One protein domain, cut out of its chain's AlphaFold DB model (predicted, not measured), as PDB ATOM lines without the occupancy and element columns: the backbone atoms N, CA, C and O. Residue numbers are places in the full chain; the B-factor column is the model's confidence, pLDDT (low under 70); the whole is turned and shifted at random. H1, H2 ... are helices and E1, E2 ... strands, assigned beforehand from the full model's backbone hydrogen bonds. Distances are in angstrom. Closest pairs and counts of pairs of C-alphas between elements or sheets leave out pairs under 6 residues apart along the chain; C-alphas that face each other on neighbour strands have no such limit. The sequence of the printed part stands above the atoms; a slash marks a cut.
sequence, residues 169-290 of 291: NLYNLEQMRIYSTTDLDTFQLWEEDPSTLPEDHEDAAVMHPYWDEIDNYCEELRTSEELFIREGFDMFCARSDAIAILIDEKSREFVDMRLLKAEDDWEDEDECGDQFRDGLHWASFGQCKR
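Overview. This is residues 169 to 290 of the 291 residues of an uncharacterized protein of Pleomassaria siparia CBS 279.74 (UniProt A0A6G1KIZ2). A small sheet of three strands forms the middle, with H2 along one face and H3 crossing the opposite face over E3. H3 and H4 meet as a V near the end of H3, the far end of H4 returns to graze the sheet, and short H1 packs on that end of H4. Residues 265 to 279, with H5, stick out as a loose arm, after which H6 comes back to graze the sheet. The printed part has 122 residues, with elements in the order H1 E1 H2 H3 H4 E2 E3 H5 H6, a mixed sheet ordered E1 E2 E3 and a mixed class, helices and strands. It is compact, with a radius of gyration of the C-alphas of 14.0 A and spans of 43 by 37 by 27 A.

Arrangement. Inner strand E2, residues 242 to 247, is parallel to edge strand E1, residues 177 to 181, at 24 degrees; N 243 and O 177 are 2.8 A apart, within hydrogen-bond range. E2 and edge strand E3, residues 254 to 260, form an antiparallel hairpin at 160 degrees, with N 258 and O 244 at 2.8 A. H2, residues 184 to 192, is on the sheet at a height of 8.9 A, over E2 and only just not over E3, where 2 of its C-alphas fall; it runs along the strands, at 15 degrees to E2 on the local plane. The closest C-alphas of H2 and E2, Phe 187 and Leu 246, are 6.5 A apart. On the opposite face, H3, residues 211 to 223, has a height of 10.9 A; it is over E3, only just not over E2, where 2 of its C-alphas fall, and runs across the strands, at 64 degrees to E3 on the local plane. The closest C-alphas of H3 and E3, Glu 213 and Phe 254, are 7.3 A apart. E1, H2, H3, H4 and E2 make a strand-helix-strand unit, two parallel neighbour strands with helices between, in which H4 is residues 227 to 239. H3 touches H4 with residues 221 to 223 alone, at a steep tilt of 49 degrees, opposite ways; the closest C-alphas, Arg 222 and Arg 230, are 5.0 A apart. H4 only grazes the sheet, with residues 233 to 239. H1, residues 169 to 174, touches residues 234 to 238 of H4, the closest C-alphas being Asn 169 and Cys 237 at 6.0 A. H6, residues 285 to 288, only grazes the sheet; the closest C-alphas of H6 and E3, Phe 285 and Asp 256, are 5.1 A apart. H5, residues 274 to 277, touches no helix. Each O i to N i+4 pair is within hydrogen-bond range in H1, H3 and H4, and 4 of 5 are in H2; H5 and H6 are too short for such a pair.

Along the chain. H1 begins at C-alpha 169, (138.442, 173.959, 91.810). E3 is 17.3 A long from C-alpha 254 to 260, E2 16.2 A, H4 18.4 A, H3 17.8 A, E1 13.6 A and H2 12.5 A. H6 ends at C-alpha 288, (151.693, 177.801, 106.928).

Size, cuts and confidence. The C-alphas of Lys 250 and Glu 271, the two farthest apart, are 43.8 A apart. The printed part has no cut. The links H2 to H3 and E3 to H5 are long. The model's pLDDT is under 70 at residues 169 to 171 and 262 to 290.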
ATOM      1  N   ASN A 169     137.697 174.803  90.859       68.88
ATOM      2  CA  ASN A 169     138.442 173.959  91.810       68.88
ATOM      3  C   ASN A 169     137.734 173.790  93.169       68.88
ATOM      4  O   ASN A 169     137.750 172.703  93.737       68.88
ATOM      5  N   LEU A 170     137.059 174.836  93.656       69.00
ATOM      6  CA  LEU A 170     136.257 174.798  94.888       69.00
ATOM      7  C   LEU A 170     135.085 173.818  94.807       69.00
ATOM      8  O   LEU A 170     134.827 173.071  95.746       69.00
ATOM      9  N   TYR A 171     134.423 173.760  93.657       69.94
ATOM     10  CA  TYR A 171     133.337 172.819  93.436       69.94
ATOM     11  C   TYR A 171     133.849 171.368  93.404       69.94
ATOM     12  O   TYR A 171     133.160 170.442  93.832       69.94
ATOM     13  N   ASN A 172     135.084 171.158  92.937       74.00
ATOM     14  CA  ASN A 172     135.724 169.844  92.984       74.00
ATOM     15  C   ASN A 172     136.086 169.439  94.420       74.00
ATOM     16  O   ASN A 172     135.899 168.275  94.773       74.00
ATOM     17  N   LEU A 173     136.517 170.385  95.267       83.12
ATOM     18  CA  LEU A 173     136.781 170.137  96.691       83.12
ATOM     19  C   LEU A 173     135.536 169.634  97.424       83.12
ATOM     20  O   LEU A 173     135.634 168.657  98.158       83.12
ATOM     21  N   GLU A 174     134.364 170.228  97.169       83.50
ATOM     22  CA  GLU A 174     133.077 169.813  97.758       83.50
ATOM     23  C   GLU A 174     132.747 168.327  97.529       83.50
ATOM     24  O   GLU A 174     132.006 167.722  98.308       83.50
ATOM     25  N   GLN A 175     133.285 167.739  96.456       79.69
ATOM     26  CA  GLN A 175     133.018 166.371  96.008       79.69
ATOM     27  C   GLN A 175     134.086 165.358  96.462       79.69
ATOM     28  O   GLN A 175     133.896 164.161  96.242       79.69
ATOM     29  N   MET A 176     135.200 165.801  97.059       84.75
ATOM     30  CA  MET A 176     136.293 164.909  97.467       84.75
ATOM     31  C   MET A 176     135.889 164.001  98.635       84.75
ATOM     32  O   MET A 176     135.063 164.375  99.473       84.75
ATOM     33  N   ARG A 177     136.495 162.807  98.702       85.56
ATOM     34  CA  ARG A 177     136.328 161.876  99.834       85.56
ATOM     35  C   ARG A 177     137.014 162.453 101.070       85.56
ATOM     36  O   ARG A 177     138.156 162.894 100.958       85.56
ATOM     37  N   ILE A 178     136.370 162.418 102.237       89.94
ATOM     38  CA  ILE A 178     137.013 162.843 103.491       89.94
ATOM     39  C   ILE A 178     137.439 161.659 104.353       89.94
ATOM     40  O   ILE A 178     136.674 160.722 104.581       89.94
ATOM     41  N   TYR A 179     138.659 161.771 104.877       93.12
ATOM     42  CA  TYR A 179     139.254 160.878 105.860       93.12
ATOM     43  C   TYR A 179     139.652 161.677 107.094       93.12
ATOM     44  O   TYR A 179     140.512 162.554 107.007       93.12
ATOM     45  N   SER A 180     139.058 161.392 108.252       95.19
ATOM     46  CA  SER A 180     139.453 162.043 109.499       95.19
ATOM     47  C   SER A 180     140.239 161.115 110.416       95.19
ATOM     48  O   SER A 180     139.988 159.914 110.511       95.19
ATOM     49  N   THR A 181     141.220 161.679 111.114       96.25
ATOM     50  CA  THR A 181     141.937 160.984 112.184       96.25
ATOM     51  C   THR A 181     142.233 161.933 113.335       96.25
ATOM     52  O   THR A 181     142.352 163.147 113.160       96.25
ATOM     53  N   THR A 182     142.343 161.378 114.539       95.94
ATOM     54  CA  THR A 182     142.856 162.093 115.718       95.94
ATOM     55  C   THR A 182     144.312 161.755 116.024       95.94
ATOM     56  O   THR A 182     144.886 162.297 116.967       95.94
ATOM     57  N   ASP A 183     144.899 160.826 115.269       96.12
ATOM     58  CA  ASP A 183     146.264 160.351 115.449       96.12
ATOM     59  C   ASP A 183     147.202 160.990 114.419       96.12
ATOM     60  O   ASP A 183     147.013 160.844 113.210       96.12
ATOM     61  N   LEU A 184     148.219 161.701 114.911       94.38
ATOM     62  CA  LEU A 184     149.176 162.420 114.069       94.38
ATOM     63  C   LEU A 184     150.024 161.462 113.227       94.38
ATOM     64  O   LEU A 184     150.318 161.782 112.078       94.38
ATOM     65  N   ASP A 185     150.388 160.305 113.781       95.38
ATOM     66  CA  ASP A 185     151.215 159.325 113.075       95.38
ATOM     67  C   ASP A 185     150.435 158.742 111.883       95.38
ATOM     68  O   ASP A 185     150.956 158.675 110.774       95.38
ATOM     69  N   THR A 186     149.151 158.421 112.076       95.00
ATOM     70  CA  THR A 186     148.236 158.019 110.992       95.00
ATOM     71  C   THR A 186     148.068 159.122 109.941       95.00
ATOM     72  O   THR A 186     148.108 158.845 108.748       95.00
ATOM     73  N   PHE A 187     147.909 160.382 110.362       93.69
ATOM     74  CA  PHE A 187     147.769 161.511 109.435       93.69
ATOM     75  C   PHE A 187     149.012 161.703 108.553       93.69
ATOM     76  O   PHE A 187     148.884 161.951 107.357       93.69
ATOM     77  N   GLN A 188     150.208 161.559 109.130       90.94
ATOM     78  CA  GLN A 188     151.476 161.600 108.392       90.94
ATOM     79  C   GLN A 188     151.635 160.388 107.474       90.94
ATOM     80  O   GLN A 188     152.065 160.537 106.334       90.94
ATOM     81  N   LEU A 189     151.230 159.203 107.938       93.06
ATOM     82  CA  LEU A 189     151.274 157.982 107.141       93.06
ATOM     83  C   LEU A 189     150.432 158.104 105.864       93.06
ATOM     84  O   LEU A 189     150.892 157.688 104.812       93.06
ATOM     85  N   TRP A 190     149.246 158.715 105.923       92.81
ATOM     86  CA  TRP A 190     148.405 158.929 104.736       92.81
ATOM     87  C   TRP A 190     149.022 159.877 103.700       92.81
ATOM     88  O   TRP A 190     148.736 159.755 102.512       92.81
ATOM     89  N   GLU A 191     149.851 160.825 104.136       88.44
ATOM     90  CA  GLU A 191     150.603 161.710 103.241       88.44
ATOM     91  C   GLU A 191     151.769 160.967 102.571       88.44
ATOM     92  O   GLU A 191     152.016 161.147 101.378       88.44
ATOM     93  N   GLU A 192     152.473 160.121 103.325       89.81
ATOM     94  CA  GLU A 192     153.605 159.329 102.828       89.81
ATOM     95  C   GLU A 192     153.164 158.155 101.940       89.81
ATOM     96  O   GLU A 192     153.830 157.841 100.950       89.81
ATOM     97  N   ASP A 193     152.046 157.524 102.294       90.19
ATOM     98  CA  ASP A 193     151.529 156.296 101.702       90.19
ATOM     99  C   ASP A 193     149.986 156.324 101.624       90.19
ATOM    100  O   ASP A 193     149.297 155.761 102.488       90.19
ATOM    101  N   PRO A 194     149.408 156.967 100.587       85.31
ATOM    102  CA  PRO A 194     147.958 157.025 100.397       85.31
ATOM    103  C   PRO A 194     147.282 155.652 100.238       85.31
ATOM    104  O   PRO A 194     146.065 155.573 100.403       85.31
ATOM    105  N   SER A 195     148.037 154.569  99.985       83.31
ATOM    106  CA  SER A 195     147.526 153.183  99.997       83.31
ATOM    107  C   SER A 195     146.910 152.786 101.336       83.31
ATOM    108  O   SER A 195     146.073 151.887 101.419       83.31
ATOM    109  N   THR A 196     147.344 153.452 102.407       90.06
ATOM    110  CA  THR A 196     146.941 153.160 103.783       90.06
ATOM    111  C   THR A 196     145.662 153.882 104.199       90.06
ATOM    112  O   THR A 196     145.217 153.736 105.345       90.06
ATOM    113  N   LEU A 197     145.057 154.659 103.293       86.06
ATOM    114  CA  LEU A 197     143.734 155.229 103.512       86.06
ATOM    115  C   LEU A 197     142.712 154.098 103.725       86.06
ATOM    116  O   LEU A 197     142.749 153.084 103.026       86.06
ATOM    117  N   PRO A 198     141.801 154.232 104.703       87.69
ATOM    118  CA  PRO A 198     140.775 153.224 104.927       87.69
ATOM    119  C   PRO A 198     139.821 153.129 103.723       87.69
ATOM    120  O   PRO A 198     139.594 154.104 103.012       87.69
ATOM    121  N   GLU A 199     139.227 151.949 103.509       78.19
ATOM    122  CA  GLU A 199     138.201 151.769 102.467       78.19
ATOM    123  C   GLU A 199     136.944 152.611 102.764       78.19
ATOM    124  O   GLU A 199     136.333 153.171 101.853       78.19
ATOM    125  N   ASP A 200     136.583 152.733 104.046       78.19
ATOM    126  CA  ASP A 200     135.463 153.552 104.505       78.19
ATOM    127  C   ASP A 200     135.863 155.038 104.575       78.19
ATOM    128  O   ASP A 200     136.887 155.390 105.163       78.19
ATOM    129  N   HIS A 201     135.022 155.918 104.025       81.38
ATOM    130  CA  HIS A 201     135.216 157.373 104.018       81.38
ATOM    131  C   HIS A 201     133.955 158.124 104.487       81.38
ATOM    132  O   HIS A 201     132.838 157.612 104.398       81.38
ATOM    133  N   GLU A 202     134.114 159.361 104.964       78.69
ATOM    134  CA  GLU A 202     133.065 160.165 105.621       78.69
ATOM    135  C   GLU A 202     132.202 160.969 104.632       78.69
ATOM    136  O   GLU A 202     131.974 162.165 104.805       78.69
ATOM    137  N   ASP A 203     131.712 160.291 103.588       77.06
ATOM    138  CA  ASP A 203     130.964 160.890 102.471       77.06
ATOM    139  C   ASP A 203     131.748 162.008 101.733       77.06
ATOM    140  O   ASP A 203     132.982 162.047 101.746       77.06
ATOM    141  N   ALA A 204     131.033 162.853 100.983       79.50
ATOM    142  CA  ALA A 204     131.590 163.990 100.255       79.50
ATOM    143  C   ALA A 204     131.914 165.155 101.200       79.50
ATOM    144  O   ALA A 204     131.162 165.425 102.141       79.50
ATOM    145  N   ALA A 205     132.975 165.897 100.892       85.06
ATOM    146  CA  ALA A 205     133.496 166.963 101.740       85.06
ATOM    147  C   ALA A 205     132.467 168.009 102.175       85.06
ATOM    148  O   ALA A 205     132.424 168.366 103.351       85.06
ATOM    149  N   VAL A 206     131.579 168.433 101.274       83.44
ATOM    150  CA  VAL A 206     130.525 169.423 101.570       83.44
ATOM    151  C   VAL A 206     129.536 168.977 102.656       83.44
ATOM    152  O   VAL A 206     128.849 169.799 103.261       83.44
ATOM    153  N   MET A 207     129.443 167.671 102.914       83.25
ATOM    154  CA  MET A 207     128.565 167.097 103.937       83.25
ATOM    155  C   MET A 207     129.260 166.941 105.294       83.25
ATOM    156  O   MET A 207     128.608 166.587 106.280       83.25
ATOM    157  N   HIS A 208     130.565 167.195 105.357       88.81
ATOM    158  CA  HIS A 208     131.366 166.958 106.542       88.81
ATOM    159  C   HIS A 208     131.121 168.027 107.623       88.81
ATOM    160  O   HIS A 208     131.002 169.210 107.297       88.81
ATOM    161  N   PRO A 209     131.097 167.674 108.925       91.62
ATOM    162  CA  PRO A 209     130.859 168.643 110.000       91.62
ATOM    163  C   PRO A 209     131.852 169.811 110.067       91.62
ATOM    164  O   PRO A 209     131.482 170.857 110.586       91.62
ATOM    165  N   TYR A 210     133.074 169.623 109.555       93.31
ATOM    166  CA  TYR A 210     134.111 170.665 109.478       93.31
ATOM    167  C   TYR A 210     134.243 171.295 108.083       93.31
ATOM    168  O   TYR A 210     135.305 171.812 107.737       93.31
ATOM    169  N   TRP A 211     133.218 171.188 107.231       92.56
ATOM    170  CA  TRP A 211     133.287 171.749 105.881       92.56
ATOM    171  C   TRP A 211     133.537 173.258 105.897       92.56
ATOM    172  O   TRP A 211     134.363 173.731 105.129       92.56
ATOM    173  N   ASP A 212     132.891 174.002 106.800       91.31
ATOM    174  CA  ASP A 212     133.092 175.449 106.898       91.31
ATOM    175  C   ASP A 212     134.570 175.782 107.208       91.31
ATOM    176  O   ASP A 212     135.129 176.725 106.653       91.31
ATOM    177  N   GLU A 213     135.246 175.012 108.065       93.12
ATOM    178  CA  GLU A 213     136.675 175.171 108.360       93.12
ATOM    179  C   GLU A 213     137.571 174.785 107.175       93.12
ATOM    180  O   GLU A 213     138.544 175.488 106.894       93.12
ATOM    181  N   ILE A 214     137.229 173.706 106.466       91.38
ATOM    182  CA  ILE A 214     137.931 173.250 105.257       91.38
ATOM    183  C   ILE A 214     137.821 174.297 104.143       91.38
ATOM    184  O   ILE A 214     138.832 174.659 103.545       91.38
ATOM    185  N   ASP A 215     136.616 174.807 103.886       91.62
ATOM    186  CA  ASP A 215     136.335 175.823 102.868       91.62
ATOM    187  C   ASP A 215     137.084 177.122 103.174       91.62
ATOM    188  O   ASP A 215     137.799 177.646 102.320       91.62
ATOM    189  N   ASN A 216     137.030 177.589 104.428       89.06
ATOM    190  CA  ASN A 216     137.782 178.768 104.856       89.06
ATOM    191  C   ASN A 216     139.294 178.592 104.649       89.06
ATOM    192  O   ASN A 216     139.949 179.512 104.163       89.06
ATOM    193  N   TYR A 217     139.858 177.425 104.975       87.62
ATOM    194  CA  TYR A 217     141.283 177.174 104.759       87.62
ATOM    195  C   TYR A 217     141.654 177.121 103.273       87.62
ATOM    196  O   TYR A 217     142.641 177.722 102.848       87.62
ATOM    197  N   CYS A 218     140.854 176.434 102.466       89.81
ATOM    198  CA  CYS A 218     141.029 176.391 101.019       89.81
ATOM    199  C   CYS A 218     140.952 177.797 100.403       89.81
ATOM    200  O   CYS A 218     141.745 178.132  99.522       89.81
ATOM    201  N   GLU A 219     140.054 178.649 100.898       88.94
ATOM    202  CA  GLU A 219     139.957 180.043 100.477       88.94
ATOM    203  C   GLU A 219     141.181 180.864 100.908       88.94
ATOM    204  O   GLU A 219     141.678 181.658 100.106       88.94
ATOM    205  N   GLU A 220     141.726 180.655 102.113       87.25
ATOM    206  CA  GLU A 220     142.989 181.271 102.556       87.25
ATOM    207  C   GLU A 220     144.154 180.894 101.625       87.25
ATOM    208  O   GLU A 220     144.892 181.770 101.172       87.25
ATOM    209  N   LEU A 221     144.291 179.613 101.259       86.25
ATOM    210  CA  LEU A 221     145.325 179.161 100.318       86.25
ATOM    211  C   LEU A 221     145.130 179.757  98.918       86.25
ATOM    212  O   LEU A 221     146.086 180.214  98.289       86.25
ATOM    213  N   ARG A 222     143.884 179.803  98.439       86.00
ATOM    214  CA  ARG A 222     143.530 180.357  97.124       86.00
ATOM    215  C   ARG A 222     143.760 181.864  97.040       86.00
ATOM    216  O   ARG A 222     144.102 182.385  95.977       86.00
ATOM    217  N   THR A 223     143.546 182.571  98.144       85.31
ATOM    218  CA  THR A 223     143.712 184.027  98.235       85.31
ATOM    219  C   THR A 223     145.087 184.445  98.743       85.31
ATOM    220  O   THR A 223     145.343 185.644  98.841       85.31
ATOM    221  N   SER A 224     145.986 183.485  98.989       86.00
ATOM    222  CA  SER A 224     147.362 183.752  99.395       86.00
ATOM    223  C   SER A 224     148.060 184.717  98.432       86.00
ATOM    224  O   SER A 224     147.963 184.601  97.203       86.00
ATOM    225  N   GLU A 225     148.782 185.682  99.004       83.25
ATOM    226  CA  GLU A 225     149.628 186.627  98.263       83.25
ATOM    227  C   GLU A 225     150.827 185.920  97.617       83.25
ATOM    228  O   GLU A 225     151.379 186.373  96.610       83.25
ATOM    229  N   GLU A 226     151.218 184.777  98.176       82.94
ATOM    230  CA  GLU A 226     152.327 183.977  97.693       82.94
ATOM    231  C   GLU A 226     151.888 183.170  96.467       82.94
ATOM    232  O   GLU A 226     151.217 182.143  96.568       82.94
ATOM    233  N   LEU A 227     152.294 183.635  95.278       75.56
ATOM    234  CA  LEU A 227     151.913 183.037  93.991       75.56
ATOM    235  C   LEU A 227     152.141 181.520  93.943       75.56
ATOM    236  O   LEU A 227     151.304 180.800  93.410       75.56
ATOM    237  N   PHE A 228     153.244 181.037  94.522       76.12
ATOM    238  CA  PHE A 228     153.557 179.609  94.541       76.12
ATOM    239  C   PHE A 228     152.575 178.802  95.407       76.12
ATOM    240  O   PHE A 228     152.310 177.650  95.074       76.12
ATOM    241  N   ILE A 229     152.025 179.382  96.489       77.81
ATOM    242  CA  ILE A 229     150.995 178.731  97.314       77.81
ATOM    243  C   ILE A 229     149.733 178.600  96.484       77.81
ATOM    244  O   ILE A 229     149.184 177.509  96.378       77.81
ATOM    245  N   ARG A 230     149.305 179.696  95.854       84.81
ATOM    246  CA  ARG A 230     148.082 179.716  95.053       84.81
ATOM    247  C   ARG A 230     148.155 178.761  93.860       84.81
ATOM    248  O   ARG A 230     147.263 177.940  93.685       84.81
ATOM    249  N   GLU A 231     149.225 178.830  93.064       78.75
ATOM    250  CA  GLU A 231     149.421 177.934  91.912       78.75
ATOM    251  C   GLU A 231     149.608 176.476  92.346       78.75
ATOM    252  O   GLU A 231     149.076 175.565  91.709       78.75
ATOM    253  N   GLY A 232     150.330 176.247  93.448       79.56
ATOM    254  CA  GLY A 232     150.476 174.925  94.045       79.56
ATOM    255  C   GLY A 232     149.126 174.355  94.466       79.56
ATOM    256  O   GLY A 232     148.800 173.229  94.104       79.56
ATOM    257  N   PHE A 233     148.314 175.145  95.166       85.81
ATOM    258  CA  PHE A 233     146.987 174.757  95.628       85.81
ATOM    259  C   PHE A 233     146.042 174.409  94.476       85.81
ATOM    260  O   PHE A 233     145.431 173.343  94.505       85.81
ATOM    261  N   ASP A 234     145.965 175.246  93.436       80.38
ATOM    262  CA  ASP A 234     145.146 174.959  92.252       80.38
ATOM    263  C   ASP A 234     145.582 173.656  91.566       80.38
ATOM    264  O   ASP A 234     144.749 172.836  91.171       80.38
ATOM    265  N   MET A 235     146.894 173.425  91.469       77.44
ATOM    266  CA  MET A 235     147.445 172.184  90.928       77.44
ATOM    267  C   MET A 235     147.106 170.968  91.805       77.44
ATOM    268  O   MET A 235     146.789 169.910  91.261       77.44
ATOM    269  N   PHE A 236     147.170 171.093  93.134       79.56
ATOM    270  CA  PHE A 236     146.788 170.021  94.057       79.56
ATOM    271  C   PHE A 236     145.295 169.714  93.961       79.56
ATOM    272  O   PHE A 236     144.937 168.556  93.782       79.56
ATOM    273  N   CYS A 237     144.428 170.729  93.954       82.75
ATOM    274  CA  CYS A 237     142.985 170.544  93.776       82.75
ATOM    275  C   CYS A 237     142.652 169.787  92.485       82.75
ATOM    276  O   CYS A 237     141.760 168.945  92.478       82.75
ATOM    277  N   ALA A 238     143.385 170.052  91.400       74.38
ATOM    278  CA  ALA A 238     143.189 169.375  90.121       74.38
ATOM    279  C   ALA A 238     143.670 167.908  90.103       74.38
ATOM    280  O   ALA A 238     143.296 167.155  89.204       74.38
ATOM    281  N   ARG A 239     144.535 167.506  91.043       75.25
ATOM    282  CA  ARG A 239     145.174 166.175  91.086       75.25
ATOM    283  C   ARG A 239     144.695 165.293  92.234       75.25
ATOM    284  O   ARG A 239     144.947 164.090  92.202       75.25
ATOM    285  N   SER A 240     144.064 165.893  93.229       83.12
ATOM    286  CA  SER A 240     143.540 165.223  94.406       83.12
ATOM    287  C   SER A 240     142.092 164.796  94.205       83.12
ATOM    288  O   SER A 240     141.330 165.416  93.468       83.12
ATOM    289  N   ASP A 241     141.712 163.729  94.885       82.62
ATOM    290  CA  ASP A 241     140.350 163.192  94.952       82.62
ATOM    291  C   ASP A 241     139.923 162.885  96.402       82.62
ATOM    292  O   ASP A 241     138.785 162.473  96.653       82.62
ATOM    293  N   ALA A 242     140.818 163.141  97.360       86.12
ATOM    294  CA  ALA A 242     140.616 162.931  98.779       86.12
ATOM    295  C   ALA A 242     141.161 164.096  99.620       86.12
ATOM    296  O   ALA A 242     142.148 164.748  99.269       86.12
ATOM    297  N   ILE A 243     140.536 164.312 100.775       92.38
ATOM    298  CA  ILE A 243     140.974 165.232 101.820       92.38
ATOM    299  C   ILE A 243     141.189 164.418 103.096       92.38
ATOM    300  O   ILE A 243     140.248 163.833 103.631       92.38
ATOM    301  N   ALA A 244     142.414 164.405 103.609       94.38
ATOM    302  CA  ALA A 244     142.682 163.936 104.963       94.38
ATOM    303  C   ALA A 244     142.614 165.111 105.935       94.38
ATOM    304  O   ALA A 244     143.163 166.173 105.649       94.38
ATOM    305  N   ILE A 245     141.994 164.931 107.097       95.44
ATOM    306  CA  ILE A 245     141.924 165.945 108.151       95.44
ATOM    307  C   ILE A 245     142.426 165.390 109.486       95.44
ATOM    308  O   ILE A 245     142.154 164.242 109.850       95.44
ATOM    309  N   LEU A 246     143.136 166.231 110.233       95.25
ATOM    310  CA  LEU A 246     143.587 165.960 111.592       95.25
ATOM    311  C   LEU A 246     142.712 166.732 112.580       95.25
ATOM    312  O   LEU A 246     142.579 167.955 112.488       95.25
ATOM    313  N   ILE A 247     142.149 166.021 113.553       94.38
ATOM    314  CA  ILE A 247     141.277 166.579 114.590       94.38
ATOM    315  C   ILE A 247     141.938 166.380 115.956       94.38
ATOM    316  O   ILE A 247     142.405 165.289 116.276       94.38
ATOM    317  N   ASP A 248     141.938 167.401 116.809       93.12
ATOM    318  CA  ASP A 248     142.416 167.237 118.182       93.12
ATOM    319  C   ASP A 248     141.449 166.339 118.970       93.12
ATOM    320  O   ASP A 248     140.254 166.621 119.086       93.12
ATOM    321  N   GLU A 249     141.957 165.244 119.543       92.81
ATOM    322  CA  GLU A 249     141.130 164.262 120.257       92.81
ATOM    323  C   GLU A 249     140.349 164.884 121.432       92.81
ATOM    324  O   GLU A 249     139.225 164.467 121.738       92.81
ATOM    325  N   LYS A 250     140.934 165.883 122.106       92.62
ATOM    326  CA  LYS A 250     140.398 166.466 123.343       92.62
ATOM    327  C   LYS A 250     139.459 167.626 123.070       92.62
ATOM    328  O   LYS A 250     138.388 167.667 123.678       92.62
ATOM    329  N   SER A 251     139.862 168.577 122.231       92.81
ATOM    330  CA  SER A 251     139.052 169.753 121.912       92.81
ATOM    331  C   SER A 251     138.039 169.482 120.807       92.81
ATOM    332  O   SER A 251     137.045 170.201 120.740       92.81
ATOM    333  N   ARG A 252     138.226 168.415 120.012       90.88
ATOM    334  CA  ARG A 252     137.455 168.150 118.787       90.88
ATOM    335  C   ARG A 252     137.528 169.334 117.823       90.88
ATOM    336  O   ARG A 252     136.552 169.660 117.163       90.88
ATOM    337  N   GLU A 253     138.673 170.005 117.786       92.81
ATOM    338  CA  GLU A 253     138.914 171.115 116.870       92.81
ATOM    339  C   GLU A 253     139.686 170.626 115.645       92.81
ATOM    340  O   GLU A 253     140.514 169.715 115.736       92.81
ATOM    341  N   PHE A 254     139.416 171.258 114.505       90.44
ATOM    342  CA  PHE A 254     140.175 171.090 113.273       90.44
ATOM    343  C   PHE A 254     141.616 171.588 113.473       90.44
ATOM    344  O   PHE A 254     141.833 172.741 113.857       90.44
ATOM    345  N   VAL A 255     142.598 170.718 113.236       92.56
ATOM    346  CA  VAL A 255     144.024 171.021 113.434       92.56
ATOM    347  C   VAL A 255     144.729 171.257 112.106       92.56
ATOM    348  O   VAL A 255     145.495 172.211 111.997       92.56
ATOM    349  N   ASP A 256     144.520 170.373 111.131       93.44
ATOM    350  CA  ASP A 256     145.208 170.401 109.838       93.44
ATOM    351  C   ASP A 256     144.409 169.629 108.774       93.44
ATOM    352  O   ASP A 256     143.558 168.803 109.114       93.44
ATOM    353  N   MET A 257     144.710 169.851 107.495       93.81
ATOM    354  CA  MET A 257     144.230 169.023 106.390       93.81
ATOM    355  C   MET A 257     145.297 168.788 105.326       93.81
ATOM    356  O   MET A 257     146.277 169.517 105.251       93.81
ATOM    357  N   ARG A 258     145.102 167.768 104.492       92.19
ATOM    358  CA  ARG A 258     145.926 167.426 103.331       92.19
ATOM    359  C   ARG A 258     145.037 167.091 102.149       92.19
ATOM    360  O   ARG A 258     144.066 166.358 102.304       92.19
ATOM    361  N   LEU A 259     145.410 167.582 100.972       89.56
ATOM    362  CA  LEU A 259     144.852 167.110  99.710       89.56
ATOM    363  C   LEU A 259     145.658 165.888  99.265       89.56
ATOM    364  O   LEU A 259     146.876 165.970  99.112       89.56
ATOM    365  N   LEU A 260     144.986 164.756  99.093       85.25
ATOM    366  CA  LEU A 260     145.588 163.468  98.763       85.25
ATOM    367  C   LEU A 260     145.054 162.960  97.425       85.25
ATOM    368  O   LEU A 260     143.975 163.351  96.976       85.25
ATOM    369  N   LYS A 261     145.829 162.083  96.791       78.75
ATOM    370  CA  LYS A 261     145.382 161.282  95.653       78.75
ATOM    371  C   LYS A 261     145.234 159.844  96.139       78.75
ATOM    372  O   LYS A 261     146.242 159.225  96.479       78.75
ATOM    373  N   ALA A 262     144.007 159.345  96.217       63.78
ATOM    374  CA  ALA A 262     143.711 157.964  96.554       63.78
ATOM    375  C   ALA A 262     144.318 157.039  95.489       63.78
ATOM    376  O   ALA A 262     144.384 157.375  94.305       63.78
ATOM    377  N   GLU A 263     144.834 155.889  95.915       60.41
ATOM    378  CA  GLU A 263     145.686 155.057  95.064       60.41
ATOM    379  C   GLU A 263     144.990 154.348  93.897       60.41
ATOM    380  O   GLU A 263     145.672 153.761  93.060       60.41
ATOM    381  N   ASP A 264     143.666 154.444  93.788       53.00
ATOM    382  CA  ASP A 264     142.865 153.644  92.858       53.00
ATOM    383  C   ASP A 264     143.253 153.792  91.357       53.00
ATOM    384  O   ASP A 264     142.792 152.994  90.547       53.00
ATOM    385  N   ASP A 265     144.119 154.748  90.967       50.25
ATOM    386  CA  ASP A 265     144.414 155.116  89.564       50.25
ATOM    387  C   ASP A 265     145.936 155.223  89.187       50.25
ATOM    388  O   ASP A 265     146.275 155.933  88.239       50.25
ATOM    389  N   TRP A 266     146.898 154.582  89.883       46.06
ATOM    390  CA  TRP A 266     148.361 154.743  89.603       46.06
ATOM    391  C   TRP A 266     148.976 153.891  88.477       46.06
ATOM    392  O   TRP A 266     150.185 153.966  88.240       46.06
ATOM    393  N   GLU A 267     148.196 153.106  87.743       44.59
ATOM    394  CA  GLU A 267     148.729 152.369  86.592       44.59
ATOM    395  C   GLU A 267     148.889 153.333  85.391       44.59
ATOM    396  O   GLU A 267     147.909 153.601  84.703       44.59
ATOM    397  N   ASP A 268     150.102 153.891  85.189       48.16
ATOM    398  CA  ASP A 268     150.707 154.284  83.881       48.16
ATOM    399  C   ASP A 268     151.339 155.702  83.701       48.16
ATOM    400  O   ASP A 268     151.596 156.101  82.562       48.16
ATOM    401  N   GLU A 269     151.711 156.472  84.737       47.28
ATOM    402  CA  GLU A 269     152.427 157.766  84.535       47.28
ATOM    403  C   GLU A 269     153.859 157.813  85.112       47.28
ATOM    404  O   GLU A 269     154.154 158.501  86.087       47.28
ATOM    405  N   ASP A 270     154.783 157.117  84.446       47.41
ATOM    406  CA  ASP A 270     156.168 156.874  84.896       47.41
ATOM    407  C   ASP A 270     157.216 157.976  84.579       47.41
ATOM    408  O   ASP A 270     158.410 157.735  84.739       47.41
ATOM    409  N   GLU A 271     156.862 159.197  84.140       49.81
ATOM    410  CA  GLU A 271     157.904 160.172  83.712       49.81
ATOM    411  C   GLU A 271     157.814 161.615  84.256       49.81
ATOM    412  O   GLU A 271     158.711 162.414  83.984       49.81
ATOM    413  N   CYS A 272     156.820 161.981  85.079       44.62
ATOM    414  CA  CYS A 272     156.719 163.352  85.631       44.62
ATOM    415  C   CYS A 272     156.747 163.469  87.170       44.62
ATOM    416  O   CYS A 272     156.782 164.587  87.687       44.62
ATOM    417  N   GLY A 273     156.746 162.355  87.912       44.44
ATOM    418  CA  GLY A 273     156.516 162.353  89.367       44.44
ATOM    419  C   GLY A 273     157.715 162.721  90.252       44.44
ATOM    420  O   GLY A 273     157.540 163.365  91.287       44.44
ATOM    421  N   ASP A 274     158.941 162.372  89.853       44.00
ATOM    422  CA  ASP A 274     160.085 162.397  90.783       44.00
ATOM    423  C   ASP A 274     160.660 163.794  91.065       44.00
ATOM    424  O   ASP A 274     161.234 164.017  92.127       44.00
ATOM    425  N   GLN A 275     160.484 164.779  90.176       42.19
ATOM    426  CA  GLN A 275     161.022 166.133  90.410       42.19
ATOM    427  C   GLN A 275     160.169 166.990  91.356       42.19
ATOM    428  O   GLN A 275     160.633 168.037  91.805       42.19
ATOM    429  N   PHE A 276     158.944 166.563  91.674       42.97
ATOM    430  CA  PHE A 276     158.003 167.347  92.481       42.97
ATOM    431  C   PHE A 276     157.811 166.820  93.908       42.97
ATOM    432  O   PHE A 276     157.389 167.593  94.768       42.97
ATOM    433  N   ARG A 277     158.176 165.559  94.191       43.09
ATOM    434  CA  ARG A 277     158.105 164.975  95.544       43.09
ATOM    435  C   ARG A 277     158.999 165.700  96.556       43.09
ATOM    436  O   ARG A 277     158.546 165.994  97.653       43.09
ATOM    437  N   ASP A 278     160.215 166.079  96.162       42.78
ATOM    438  CA  ASP A 278     161.185 166.728  97.064       42.78
ATOM    439  C   ASP A 278     160.906 168.221  97.306       42.78
ATOM    440  O   ASP A 278     161.504 168.852  98.181       42.78
ATOM    441  N   GLY A 279     160.013 168.811  96.510       40.19
ATOM    442  CA  GLY A 279     159.784 170.243  96.491       40.19
ATOM    443  C   GLY A 279     158.620 170.719  97.342       40.19
ATOM    444  O   GLY A 279     158.648 171.887  97.669       40.19
ATOM    445  N   LEU A 280     157.619 169.889  97.680       43.31
ATOM    446  CA  LEU A 280     156.252 170.348  98.016       43.31
ATOM    447  C   LEU A 280     155.564 169.620  99.202       43.31
ATOM    448  O   LEU A 280     154.370 169.355  99.154       43.31
ATOM    449  N   HIS A 281     156.268 169.366 100.313       46.03
ATOM    450  CA  HIS A 281     155.703 168.975 101.635       46.03
ATOM    451  C   HIS A 281     154.671 169.966 102.274       46.03
ATOM    452  O   HIS A 281     154.506 169.996 103.490       46.03
ATOM    453  N   TRP A 282     154.052 170.874 101.507       49.53
ATOM    454  CA  TRP A 282     153.585 172.182 102.014       49.53
ATOM    455  C   TRP A 282     152.097 172.185 102.338       49.53
ATOM    456  O   TRP A 282     151.549 173.208 102.732       49.53
ATOM    457  N   ALA A 283     151.427 171.043 102.211       51.25
ATOM    458  CA  ALA A 283     149.993 170.952 102.419       51.25
ATOM    459  C   ALA A 283     149.593 171.026 103.911       51.25
ATOM    460  O   ALA A 283     148.475 170.673 104.241       51.25
ATOM    461  N   SER A 284     150.460 171.501 104.820       51.12
ATOM    462  CA  SER A 284     150.180 171.633 106.260       51.12
ATOM    463  C   SER A 284     149.807 173.025 106.723       51.12
ATOM    464  O   SER A 284     150.635 173.938 106.738       51.12
ATOM    465  N   PHE A 285     148.599 173.133 107.278       46.38
ATOM    466  CA  PHE A 285     148.087 174.253 108.063       46.38
ATOM    467  C   PHE A 285     149.048 174.644 109.188       46.38
ATOM    468  O   PHE A 285     149.323 175.822 109.427       46.38
ATOM    469  N   GLY A 286     149.605 173.639 109.873       49.81
ATOM    470  CA  GLY A 286     150.552 173.836 110.966       49.81
ATOM    471  C   GLY A 286     151.880 174.452 110.517       49.81
ATOM    472  O   GLY A 286     152.541 175.115 111.321       49.81
ATOM    473  N   GLN A 287     152.265 174.256 109.255       48.56
ATOM    474  CA  GLN A 287     153.472 174.843 108.675       48.56
ATOM    475  C   GLN A 287     153.207 176.246 108.120       48.56
ATOM    476  O   GLN A 287     153.994 177.140 108.422       48.56
ATOM    477  N   CYS A 288     152.070 176.478 107.447       44.19
ATOM    478  CA  CYS A 288     151.693 177.801 106.928       44.19
ATOM    479  C   CYS A 288     151.567 178.872 108.027       44.19
ATOM    480  O   CYS A 288     151.932 180.020 107.815       44.19
ATOM    481  N   LYS A 289     151.111 178.517 109.239       40.62
ATOM    482  CA  LYS A 289     151.012 179.471 110.366       40.62
ATOM    483  C   LYS A 289     152.339 179.811 111.057       40.62
ATOM    484  O   LYS A 289     152.351 180.659 111.950       40.62
ATOM    485  N   ARG A 290     153.429 179.094 110.757       39.81
ATOM    486  CA  ARG A 290     154.728 179.254 111.442       39.81
ATOM    487  C   ARG A 290     155.756 180.058 110.643       39.81
ATOM    488  O   ARG A 290     156.796 180.391 111.214       39.81
TER     489      ARG A 290